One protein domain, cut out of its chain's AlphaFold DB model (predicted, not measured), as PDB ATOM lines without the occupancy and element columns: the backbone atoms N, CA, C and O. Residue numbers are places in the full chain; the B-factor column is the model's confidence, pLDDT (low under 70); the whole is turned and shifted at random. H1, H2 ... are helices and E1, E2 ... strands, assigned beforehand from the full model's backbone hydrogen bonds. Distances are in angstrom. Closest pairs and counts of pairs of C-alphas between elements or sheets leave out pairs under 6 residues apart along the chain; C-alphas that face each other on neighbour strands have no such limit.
ATOM      1  N   PHE A 215     223.118 225.683 128.004       82.50
ATOM      2  CA  PHE A 215     221.738 226.089 128.257       82.50
ATOM      3  C   PHE A 215     220.962 224.912 128.839       82.50
ATOM      4  O   PHE A 215     220.778 223.900 128.161       82.50
ATOM      5  N   ARG A 216     220.497 225.040 130.082       78.81
ATOM      6  CA  ARG A 216     219.736 223.996 130.773       78.81
ATOM      7  C   ARG A 216     218.237 224.269 130.666       78.81
ATOM      8  O   ARG A 216     217.780 225.396 130.889       78.81
ATOM      9  N   TYR A 217     217.486 223.230 130.318       81.75
ATOM     10  CA  TYR A 217     216.029 223.233 130.244       81.75
ATOM     11  C   TYR A 217     215.492 221.904 130.775       81.75
ATOM     12  O   TYR A 217     215.932 220.848 130.322       81.75
ATOM     13  N   GLU A 218     214.561 221.959 131.733       76.25
ATOM     14  CA  GLU A 218     214.134 220.778 132.502       76.25
ATOM     15  C   GLU A 218     215.396 220.045 133.026       76.25
ATOM     16  O   GLU A 218     216.255 220.688 133.636       76.25
ATOM     17  N   ALA A 219     215.560 218.751 132.744       69.75
ATOM     18  CA  ALA A 219     216.751 217.970 133.105       69.75
ATOM     19  C   ALA A 219     217.821 217.870 131.989       69.75
ATOM     20  O   ALA A 219     218.754 217.080 132.105       69.75
ATOM     21  N   LYS A 220     217.697 218.619 130.880       72.50
ATOM     22  CA  LYS A 220     218.560 218.474 129.689       72.50
ATOM     23  C   LYS A 220     219.452 219.697 129.457       72.50
ATOM     24  O   LYS A 220     218.985 220.838 129.440       72.50
ATOM     25  N   SER A 221     220.738 219.440 129.216       78.38
ATOM     26  CA  SER A 221     221.747 220.453 128.881       78.38
ATOM     27  C   SER A 221     221.992 220.512 127.373       78.38
ATOM     28  O   SER A 221     222.284 219.505 126.733       78.38
ATOM     29  N   TYR A 222     221.905 221.711 126.803       77.31
ATOM     30  CA  TYR A 222     222.057 221.983 125.376       77.31
ATOM     31  C   TYR A 222     223.240 222.927 125.149       77.31
ATOM     32  O   TYR A 222     223.241 224.051 125.645       77.31
ATOM     33  N   ALA A 223     224.218 222.531 124.333       74.12
ATOM     34  CA  ALA A 223     225.325 223.423 123.964       74.12
ATOM     35  C   ALA A 223     224.906 224.523 122.962       74.12
ATOM     36  O   ALA A 223     225.491 225.603 122.921       74.12
ATOM     37  N   SER A 224     223.880 224.271 122.142       80.12
ATOM     38  CA  SER A 224     223.407 225.213 121.120       80.12
ATOM     39  C   SER A 224     222.032 225.776 121.463       80.12
ATOM     40  O   SER A 224     221.005 225.112 121.307       80.12
ATOM     41  N   LEU A 225     221.992 227.070 121.796       80.75
ATOM     42  CA  LEU A 225     220.739 227.819 121.938       80.75
ATOM     43  C   LEU A 225     219.919 227.855 120.636       80.75
ATOM     44  O   LEU A 225     218.731 228.146 120.678       80.75
ATOM     45  N   THR A 226     220.504 227.577 119.461       78.75
ATOM     46  CA  THR A 226     219.684 227.513 118.234       78.75
ATOM     47  C   THR A 226     218.780 226.293 118.270       78.75
ATOM     48  O   THR A 226     217.594 226.423 117.987       78.75
ATOM     49  N   ASP A 227     219.336 225.154 118.670       77.62
ATOM     50  CA  ASP A 227     218.678 223.859 118.565       77.62
ATOM     51  C   ASP A 227     217.739 223.627 119.763       77.62
ATOM     52  O   ASP A 227     216.630 223.136 119.571       77.62
ATOM     53  N   LEU A 228     218.075 224.166 120.946       81.50
ATOM     54  CA  LEU A 228     217.132 224.352 122.061       81.50
ATOM     55  C   LEU A 228     215.916 225.215 121.663       81.50
ATOM     56  O   LEU A 228     214.773 224.845 121.923       81.50
ATOM     57  N   LEU A 229     216.132 226.353 120.984       83.25
ATOM     58  CA  LEU A 229     215.027 227.184 120.471       83.25
ATOM     59  C   LEU A 229     214.267 226.536 119.300       83.25
ATOM     60  O   LEU A 229     213.181 226.997 118.949       83.25
ATOM     61  N   ASP A 230     214.816 225.497 118.668       79.12
ATOM     62  CA  ASP A 230     214.094 224.674 117.701       79.12
ATOM     63  C   ASP A 230     213.288 223.551 118.379       79.12
ATOM     64  O   ASP A 230     212.198 223.261 117.890       79.12
ATOM     65  N   SER A 231     213.749 222.978 119.501       78.12
ATOM     66  CA  SER A 231     213.039 221.914 120.231       78.12
ATOM     67  C   SER A 231     211.892 222.408 121.121       78.12
ATOM     68  O   SER A 231     210.959 221.654 121.364       78.12
ATOM     69  N   ILE A 232     211.910 223.667 121.581       78.94
ATOM     70  CA  ILE A 232     210.806 224.257 122.376       78.94
ATOM     71  C   ILE A 232     209.747 224.993 121.531       78.94
ATOM     72  O   ILE A 232     208.897 225.704 122.067       78.94
ATOM     73  N   LYS A 233     209.784 224.857 120.199       72.81
ATOM     74  CA  LYS A 233     208.782 225.454 119.303       72.81
ATOM     75  C   LYS A 233     207.366 225.011 119.669       72.81
ATOM     76  O   LYS A 233     207.082 223.823 119.718       72.81
ATOM     77  N   GLY A 234     206.471 225.982 119.833       64.62
ATOM     78  CA  GLY A 234     205.060 225.745 120.149       64.62
ATOM     79  C   GLY A 234     204.737 225.787 121.644       64.62
ATOM     80  O   GLY A 234     203.596 226.079 121.981       64.62
ATOM     81  N   LYS A 235     205.722 225.608 122.542       68.94
ATOM     82  CA  LYS A 235     205.523 225.845 123.982       68.94
ATOM     83  C   LYS A 235     205.398 227.352 124.265       68.94
ATOM     84  O   LYS A 235     206.143 228.156 123.698       68.94
ATOM     85  N   GLN A 236     204.482 227.733 125.158       59.06
ATOM     86  CA  GLN A 236     204.385 229.098 125.690       59.06
ATOM     87  C   GLN A 236     205.259 229.276 126.949       59.06
ATOM     88  O   GLN A 236     205.603 228.312 127.623       59.06
ATOM     89  N   GLU A 237     205.666 230.524 127.195       68.62
ATOM     90  CA  GLU A 237     206.473 231.043 128.318       68.62
ATOM     91  C   GLU A 237     207.501 230.117 129.016       68.62
ATOM     92  O   GLU A 237     207.515 229.943 130.237       68.62
ATOM     93  N   VAL A 238     208.448 229.587 128.237       82.00
ATOM     94  CA  VAL A 238     209.515 228.699 128.731       82.00
ATOM     95  C   VAL A 238     210.562 229.450 129.575       82.00
ATOM     96  O   VAL A 238     211.136 230.445 129.121       82.00
ATOM     97  N   ARG A 239     210.861 228.944 130.783       85.56
ATOM     98  CA  ARG A 239     211.992 229.364 131.640       85.56
ATOM     99  C   ARG A 239     213.243 228.551 131.293       85.56
ATOM    100  O   ARG A 239     213.176 227.330 131.215       85.56
ATOM    101  N   LEU A 240     214.370 229.232 131.107       88.00
ATOM    102  CA  LEU A 240     215.669 228.664 130.745       88.00
ATOM    103  C   LEU A 240     216.771 229.196 131.664       88.00
ATOM    104  O   LEU A 240     216.705 230.340 132.121       88.00
ATOM    105  N   THR A 241     217.818 228.398 131.857       86.50
ATOM    106  CA  THR A 241     219.055 228.820 132.526       86.50
ATOM    107  C   THR A 241     220.209 228.769 131.531       86.50
ATOM    108  O   THR A 241     220.333 227.815 130.766       86.50
ATOM    109  N   SER A 242     221.047 229.803 131.526       87.44
ATOM    110  CA  SER A 242     222.333 229.822 130.819       87.44
ATOM    111  C   SER A 242     223.465 229.774 131.834       87.44
ATOM    112  O   SER A 242     223.419 230.506 132.819       87.44
ATOM    113  N   GLU A 243     224.446 228.911 131.594       79.44
ATOM    114  CA  GLU A 243     225.635 228.724 132.429       79.44
ATOM    115  C   GLU A 243     226.775 229.629 131.913       79.44
ATOM    116  O   GLU A 243     226.826 229.958 130.725       79.44
ATOM    117  N   ALA A 244     227.662 230.097 132.800       73.94
ATOM    118  CA  ALA A 244     228.667 231.109 132.454       73.94
ATOM    119  C   ALA A 244     229.649 230.613 131.376       73.94
ATOM    120  O   ALA A 244     230.252 229.551 131.508       73.94
ATOM    121  N   GLY A 245     229.870 231.415 130.331       72.88
ATOM    122  CA  GLY A 245     230.737 231.010 129.229       72.88
ATOM    123  C   GLY A 245     231.019 232.116 128.217       72.88
ATOM    124  O   GLY A 245     230.353 233.150 128.165       72.88
ATOM    125  N   ARG A 246     232.036 231.894 127.380       66.12
ATOM    126  CA  ARG A 246     232.452 232.820 126.309       66.12
ATOM    127  C   ARG A 246     232.428 232.167 124.929       66.12
ATOM    128  O   ARG A 246     232.213 232.856 123.926       66.12
ATOM    129  N   VAL A 247     232.574 230.844 124.858       64.50
ATOM    130  CA  VAL A 247     232.472 230.084 123.609       64.50
ATOM    131  C   VAL A 247     231.013 229.710 123.343       64.50
ATOM    132  O   VAL A 247     230.379 228.977 124.094       64.50
ATOM    133  N   TRP A 248     230.467 230.207 122.234       73.69
ATOM    134  CA  TRP A 248     229.137 229.828 121.756       73.69
ATOM    135  C   TRP A 248     229.246 228.628 120.815       73.69
ATOM    136  O   TRP A 248     229.803 228.762 119.720       73.69
ATOM    137  N   VAL A 249     228.669 227.485 121.195       59.06
ATOM    138  CA  VAL A 249     228.433 226.388 120.250       59.06
ATOM    139  C   VAL A 249     227.251 226.770 119.352       59.06
ATOM    140  O   VAL A 249     226.205 227.248 119.792       59.06
ATOM    141  N   GLY A 250     227.459 226.648 118.042       56.03
ATOM    142  CA  GLY A 250     226.581 227.261 117.049       56.03
ATOM    143  C   GLY A 250     226.821 228.770 116.873       56.03
ATOM    144  O   GLY A 250     227.460 229.463 117.660       56.03
ATOM    145  N   SER A 251     226.343 229.330 115.761       62.47
ATOM    146  CA  SER A 251     226.677 230.716 115.409       62.47
ATOM    147  C   SER A 251     225.667 231.711 115.979       62.47
ATOM    148  O   SER A 251     224.566 231.832 115.439       62.47
ATOM    149  N   TRP A 252     226.078 232.550 116.939       70.88
ATOM    150  CA  TRP A 252     225.284 233.704 117.409       70.88
ATOM    151  C   TRP A 252     224.752 234.578 116.256       70.88
ATOM    152  O   TRP A 252     223.658 235.135 116.320       70.88
ATOM    153  N   LYS A 253     225.492 234.679 115.142       63.25
ATOM    154  CA  LYS A 253     225.025 235.379 113.935       63.25
ATOM    155  C   LYS A 253     223.836 234.668 113.274       63.25
ATOM    156  O   LYS A 253     222.931 235.372 112.835       63.25
ATOM    157  N   LYS A 254     223.832 233.329 113.194       64.62
ATOM    158  CA  LYS A 254     222.680 232.537 112.716       64.62
ATOM    159  C   LYS A 254     221.506 232.683 113.690       64.62
ATOM    160  O   LYS A 254     220.438 233.086 113.244       64.62
ATOM    161  N   LEU A 255     221.728 232.476 114.994       74.25
ATOM    162  CA  LEU A 255     220.711 232.632 116.044       74.25
ATOM    163  C   LEU A 255     220.022 234.000 115.955       74.25
ATOM    164  O   LEU A 255     218.810 234.086 115.787       74.25
ATOM    165  N   ARG A 256     220.800 235.087 115.948       74.12
ATOM    166  CA  ARG A 256     220.294 236.462 115.841       74.12
ATOM    167  C   ARG A 256     219.567 236.745 114.521       74.12
ATOM    168  O   ARG A 256     218.682 237.593 114.483       74.12
ATOM    169  N   GLU A 257     219.948 236.084 113.430       63.53
ATOM    170  CA  GLU A 257     219.262 236.197 112.136       63.53
ATOM    171  C   GLU A 257     218.017 235.289 112.023       63.53
ATOM    172  O   GLU A 257     217.207 235.502 111.122       63.53
ATOM    173  N   LYS A 258     217.844 234.322 112.933       71.19
ATOM    174  CA  LYS A 258     216.679 233.434 113.037       71.19
ATOM    175  C   LYS A 258     215.704 233.944 114.103       71.19
ATOM    176  O   LYS A 258     214.640 234.433 113.747       71.19
ATOM    177  N   TYR A 259     216.102 233.945 115.373       78.75
ATOM    178  CA  TYR A 259     215.266 234.240 116.545       78.75
ATOM    179  C   TYR A 259     215.501 235.614 117.186       78.75
ATOM    180  O   TYR A 259     214.909 235.917 118.216       78.75
ATOM    181  N   GLY A 260     216.341 236.481 116.610       76.50
ATOM    182  CA  GLY A 260     216.781 237.720 117.270       76.50
ATOM    183  C   GLY A 260     215.692 238.744 117.639       76.50
ATOM    184  O   GLY A 260     215.998 239.666 118.388       76.50
ATOM    185  N   GLN A 261     214.455 238.619 117.136       75.00
ATOM    186  CA  GLN A 261     213.316 239.471 117.530       75.00
ATOM    187  C   GLN A 261     212.494 238.916 118.705       75.00
ATOM    188  O   GLN A 261     211.640 239.637 119.212       75.00
ATOM    189  N   THR A 262     212.768 237.684 119.144       80.81
ATOM    190  CA  THR A 262     212.216 237.075 120.366       80.81
ATOM    191  C   THR A 262     212.412 238.008 121.556       80.81
ATOM    192  O   THR A 262     213.519 238.517 121.762       80.81
ATOM    193  N   TYR A 263     211.352 238.223 122.332       84.88
ATOM    194  CA  TYR A 263     211.440 238.924 123.612       84.88
ATOM    195  C   TYR A 263     211.729 237.927 124.728       84.88
ATOM    196  O   TYR A 263     211.081 236.882 124.808       84.88
ATOM    197  N   ILE A 264     212.672 238.283 125.597       89.00
ATOM    198  CA  ILE A 264     212.991 237.539 126.814       89.00
ATOM    199  C   ILE A 264     212.932 238.467 128.031       89.00
ATOM    200  O   ILE A 264     213.204 239.665 127.917       89.00
ATOM    201  N   LEU A 265     212.574 237.907 129.181       87.75
ATOM    202  CA  LEU A 265     212.680 238.542 130.493       87.75
ATOM    203  C   LEU A 265     213.939 238.020 131.186       87.75
ATOM    204  O   LEU A 265     214.099 236.808 131.317       87.75
ATOM    205  N   ILE A 266     214.815 238.929 131.613       85.88
ATOM    206  CA  ILE A 266     215.973 238.647 132.474       85.88
ATOM    207  C   ILE A 266     215.767 239.461 133.750       85.88
ATOM    208  O   ILE A 266     215.780 240.698 133.707       85.88
ATOM    209  N   GLY A 267     215.485 238.772 134.859       83.12
ATOM    210  CA  GLY A 267     214.827 239.388 136.013       83.12
ATOM    211  C   GLY A 267     213.542 240.105 135.576       83.12
ATOM    212  O   GLY A 267     212.794 239.604 134.737       83.12
ATOM    213  N   GLN A 268     213.338 241.329 136.061       79.31
ATOM    214  CA  GLN A 268     212.233 242.200 135.634       79.31
ATOM    215  C   GLN A 268     212.459 242.865 134.252       79.31
ATOM    216  O   GLN A 268     211.570 243.540 133.734       79.31
ATOM    217  N   THR A 269     213.632 242.714 133.617       81.19
ATOM    218  CA  THR A 269     213.968 243.466 132.391       81.19
ATOM    219  C   THR A 269     213.549 242.743 131.108       81.19
ATOM    220  O   THR A 269     214.088 241.694 130.750       81.19
ATOM    221  N   ARG A 270     212.614 243.338 130.353       85.19
ATOM    222  CA  ARG A 270     212.200 242.861 129.021       85.19
ATOM    223  C   ARG A 270     213.187 243.329 127.947       85.19
ATOM    224  O   ARG A 270     213.210 244.505 127.587       85.19
ATOM    225  N   LYS A 271     213.973 242.402 127.397       86.06
ATOM    226  CA  LYS A 271     214.994 242.641 126.356       86.06
ATOM    227  C   LYS A 271     214.655 241.872 125.074       86.06
ATOM    228  O   LYS A 271     213.883 240.912 125.101       86.06
ATOM    229  N   LYS A 272     215.246 242.245 123.931       82.50
ATOM    230  CA  LYS A 272     215.248 241.370 122.744       82.50
ATOM    231  C   LYS A 272     216.448 240.435 122.767       82.50
ATOM    232  O   LYS A 272     217.554 240.844 123.115       82.50
ATOM    233  N   LEU A 273     216.266 239.209 122.278       83.50
ATOM    234  CA  LEU A 273     217.326 238.200 122.215       83.50
ATOM    235  C   LEU A 273     218.581 238.702 121.473       83.50
ATOM    236  O   LEU A 273     219.692 238.335 121.833       83.50
ATOM    237  N   TRP A 274     218.455 239.587 120.470       77.31
ATOM    238  CA  TRP A 274     219.635 240.146 119.791       77.31
ATOM    239  C   TRP A 274     220.517 241.055 120.665       77.31
ATOM    240  O   TRP A 274     221.682 241.263 120.312       77.31
ATOM    241  N   GLU A 275     219.967 241.607 121.747       80.62
ATOM    242  CA  GLU A 275     220.600 242.574 122.652       80.62
ATOM    243  C   GLU A 275     221.253 241.865 123.842       80.62
ATOM    244  O   GLU A 275     222.355 242.234 124.244       80.62
ATOM    245  N   ALA A 276     220.626 240.789 124.322       84.44
ATOM    246  CA  ALA A 276     220.966 240.085 125.556       84.44
ATOM    247  C   ALA A 276     222.205 239.165 125.504       84.44
ATOM    248  O   ALA A 276     222.394 238.350 126.401       84.44
ATOM    249  N   LYS A 277     223.072 239.265 124.478       84.31
ATOM    250  CA  LYS A 277     224.230 238.352 124.322       84.31
ATOM    251  C   LYS A 277     225.094 238.298 125.585       84.31
ATOM    252  O   LYS A 277     225.405 237.214 126.046       84.31
ATOM    253  N   ARG A 278     225.432 239.470 126.135       82.12
ATOM    254  CA  ARG A 278     226.283 239.595 127.327       82.12
ATOM    255  C   ARG A 278     225.614 239.097 128.603       82.12
ATOM    256  O   ARG A 278     226.328 238.677 129.500       82.12
ATOM    257  N   ASP A 279     224.288 239.172 128.680       83.69
ATOM    258  CA  ASP A 279     223.540 238.672 129.834       83.69
ATOM    259  C   ASP A 279     223.613 237.131 129.853       83.69
ATOM    260  O   ASP A 279     223.968 236.540 130.864       83.69
ATOM    261  N   LEU A 280     223.410 236.503 128.687       83.75
ATOM    262  CA  LEU A 280     223.506 235.050 128.471       83.75
ATOM    263  C   LEU A 280     224.937 234.486 128.579       83.75
ATOM    264  O   LEU A 280     225.111 233.277 128.651       83.75
ATOM    265  N   GLU A 281     225.964 235.338 128.541       85.06
ATOM    266  CA  GLU A 281     227.376 234.954 128.724       85.06
ATOM    267  C   GLU A 281     227.814 235.007 130.193       85.06
ATOM    268  O   GLU A 281     228.796 234.372 130.574       85.06
ATOM    269  N   ALA A 282     227.094 235.762 131.026       79.19
ATOM    270  CA  ALA A 282     227.453 236.045 132.414       79.19
ATOM    271  C   ALA A 282     226.836 235.064 133.432       79.19
ATOM    272  O   ALA A 282     226.934 235.312 134.628       79.19
ATOM    273  N   SER A 283     226.224 233.971 132.956       79.31
ATOM    274  CA  SER A 283     225.200 233.182 133.659       79.31
ATOM    275  C   SER A 283     223.928 233.989 133.940       79.31
ATOM    276  O   SER A 283     223.946 235.007 134.632       79.31
ATOM    277  N   CYS A 284     222.790 233.541 133.408       84.19
ATOM    278  CA  CYS A 284     221.495 234.118 133.774       84.19
ATOM    279  C   CYS A 284     220.322 233.150 133.591       84.19
ATOM    280  O   CYS A 284     220.288 232.345 132.653       84.19
ATOM    281  N   VAL A 285     219.306 233.312 134.438       88.00
ATOM    282  CA  VAL A 285     217.976 232.710 134.274       88.00
ATOM    283  C   VAL A 285     217.088 233.677 133.489       88.00
ATOM    284  O   VAL A 285     217.019 234.865 133.812       88.00
ATOM    285  N   PHE A 286     216.400 233.183 132.459       89.31
ATOM    286  CA  PHE A 286     215.557 234.001 131.586       89.31
ATOM    287  C   PHE A 286     214.273 233.280 131.159       89.31
ATOM    288  O   PHE A 286     214.247 232.061 131.013       89.31
ATOM    289  N   ARG A 287     213.187 234.033 130.944       88.31
ATOM    290  CA  ARG A 287     211.906 233.510 130.423       88.31
ATOM    291  C   ARG A 287     211.681 233.998 128.995       88.31
ATOM    292  O   ARG A 287     211.881 235.180 128.709       88.31
ATOM    293  N   ILE A 288     211.276 233.115 128.085       86.38
ATOM    294  CA  ILE A 288     210.955 233.467 126.695       86.38
ATOM    295  C   ILE A 288     209.484 233.861 126.611       86.38
ATOM    296  O   ILE A 288     208.613 233.002 126.590       86.38
ATOM    297  N   VAL A 289     209.209 235.161 126.502       78.88
ATOM    298  CA  VAL A 289     207.832 235.687 126.469       78.88
ATOM    299  C   VAL A 289     207.118 235.310 125.172       78.88
ATOM    300  O   VAL A 289     205.929 235.030 125.172       78.88
ATOM    301  N   ASN A 290     207.824 235.368 124.039       71.31
ATOM    302  CA  ASN A 290     207.266 235.061 122.720       71.31
ATOM    303  C   ASN A 290     208.393 234.742 121.726       71.31
ATOM    304  O   ASN A 290     209.216 235.614 121.419       71.31
ATOM    305  N   LEU A 291     208.428 233.505 121.217       76.62
ATOM    306  CA  LEU A 291     209.460 232.994 120.309       76.62
ATOM    307  C   LEU A 291     209.203 233.444 118.860       76.62
ATOM    308  O   LEU A 291     208.402 232.858 118.137       76.62
ATOM    309  N   VAL A 292     209.909 234.485 118.405       69.19
ATOM    310  CA  VAL A 292     209.667 235.111 117.093       69.19
ATOM    311  C   VAL A 292     210.746 234.721 116.083       69.19
ATOM    312  O   VAL A 292     211.861 235.259 116.081       69.19
ATOM    313  N   ALA A 293     210.390 233.817 115.170       68.50
ATOM    314  CA  ALA A 293     211.211 233.461 114.017       68.50
ATOM    315  C   ALA A 293     211.136 234.529 112.905       68.50
ATOM    316  O   ALA A 293     210.067 234.947 112.463       68.50
ATOM    317  N   THR A 294     212.294 234.942 112.391       62.28
ATOM    318  CA  THR A 294     212.415 235.860 111.250       62.28
ATOM    319  C   THR A 294     211.927 235.169 109.979       62.28
ATOM    320  O   THR A 294     212.426 234.100 109.625       62.28
ATOM    321  N   SER A 295     210.981 235.791 109.267       58.50
ATOM    322  CA  SER A 295     210.265 235.149 108.161       58.50
ATOM    323  C   SER A 295     211.179 234.566 107.074       58.50
ATOM    324  O   SER A 295     212.140 235.189 106.599       58.50
TER     325      SER A 295
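Overview. This is residues 215 to 295 of the 1268 residues of an uncharacterized protein of Chara braunii (UniProt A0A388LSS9). One strongly twisted wall of six mostly short strands has three short helices around it: H3 lies over E6, H1 only grazes the sheet, and H2 sits off it, near H1. The antiparallel order is E2 E1 E3 E6 E4 E5. The 81 printed residues hold, in chain order, E1 E2 H1 E3 H2 E4 E5 H3 E6, a mixed class. The whole is compact, with a radius of gyration of the C-alphas of 11.3 A and spans of 29 by 26 by 25 A.

Along the chain. Find C-alpha 215 at (221.738, 226.089, 128.257), where E1 runs to 217; E2 is 220 to 222. H1, 225 to 231, measures 9.9 A, E3, 239 to 242, 10.4 A, and H2, 252 to 258, 9.7 A. E4, 263 to 266, and E5, 269 to 272, measure 10.0 A each. After H3, 277 to 281, E6 runs 18.0 A from 284 to C-alpha 290 at (207.266, 235.061, 122.720).

Arrangement. Look at inner strand E6: N 240 of E3 and O 286 are 2.8 A apart, and N 287 and O 265 of E4 2.9 A. Hairpin E4 and E5 has N 264 and O 271 at 2.9 A. Neighbour strands E1 and E3 are antiparallel, with N 216 and O 241 within hydrogen-bond range at 2.9 A, and hairpin E1 and E2 has N 222 and O 215 at 2.8 A. E2, H1, E3; E3, H2, E4; and E5, H3, E6 are split strand-helix-strand units, their two strands running the same way with another between, each crossover right-handed. H3's height over the sheet is 7.6 A. H1 grazes the sheet with residues 225 to 229; H2 is not on it. H1 and H2 are close but not clearly touching, the C-alphas of Thr 226 and Leu 255 being closest at 5.7 A. In H1, H2 and H3 every O i to N i+4 pair is within hydrogen-bond range.

Size, cuts and confidence. The C-alphas of Ala 219 and Ser 295 are farthest apart, 31.0 A. The printed part has no cut, and no link is long. Mean pLDDT of the printed part is 77.1; look for values under 70 at residues 234 to 237 and 292 to 295, among others.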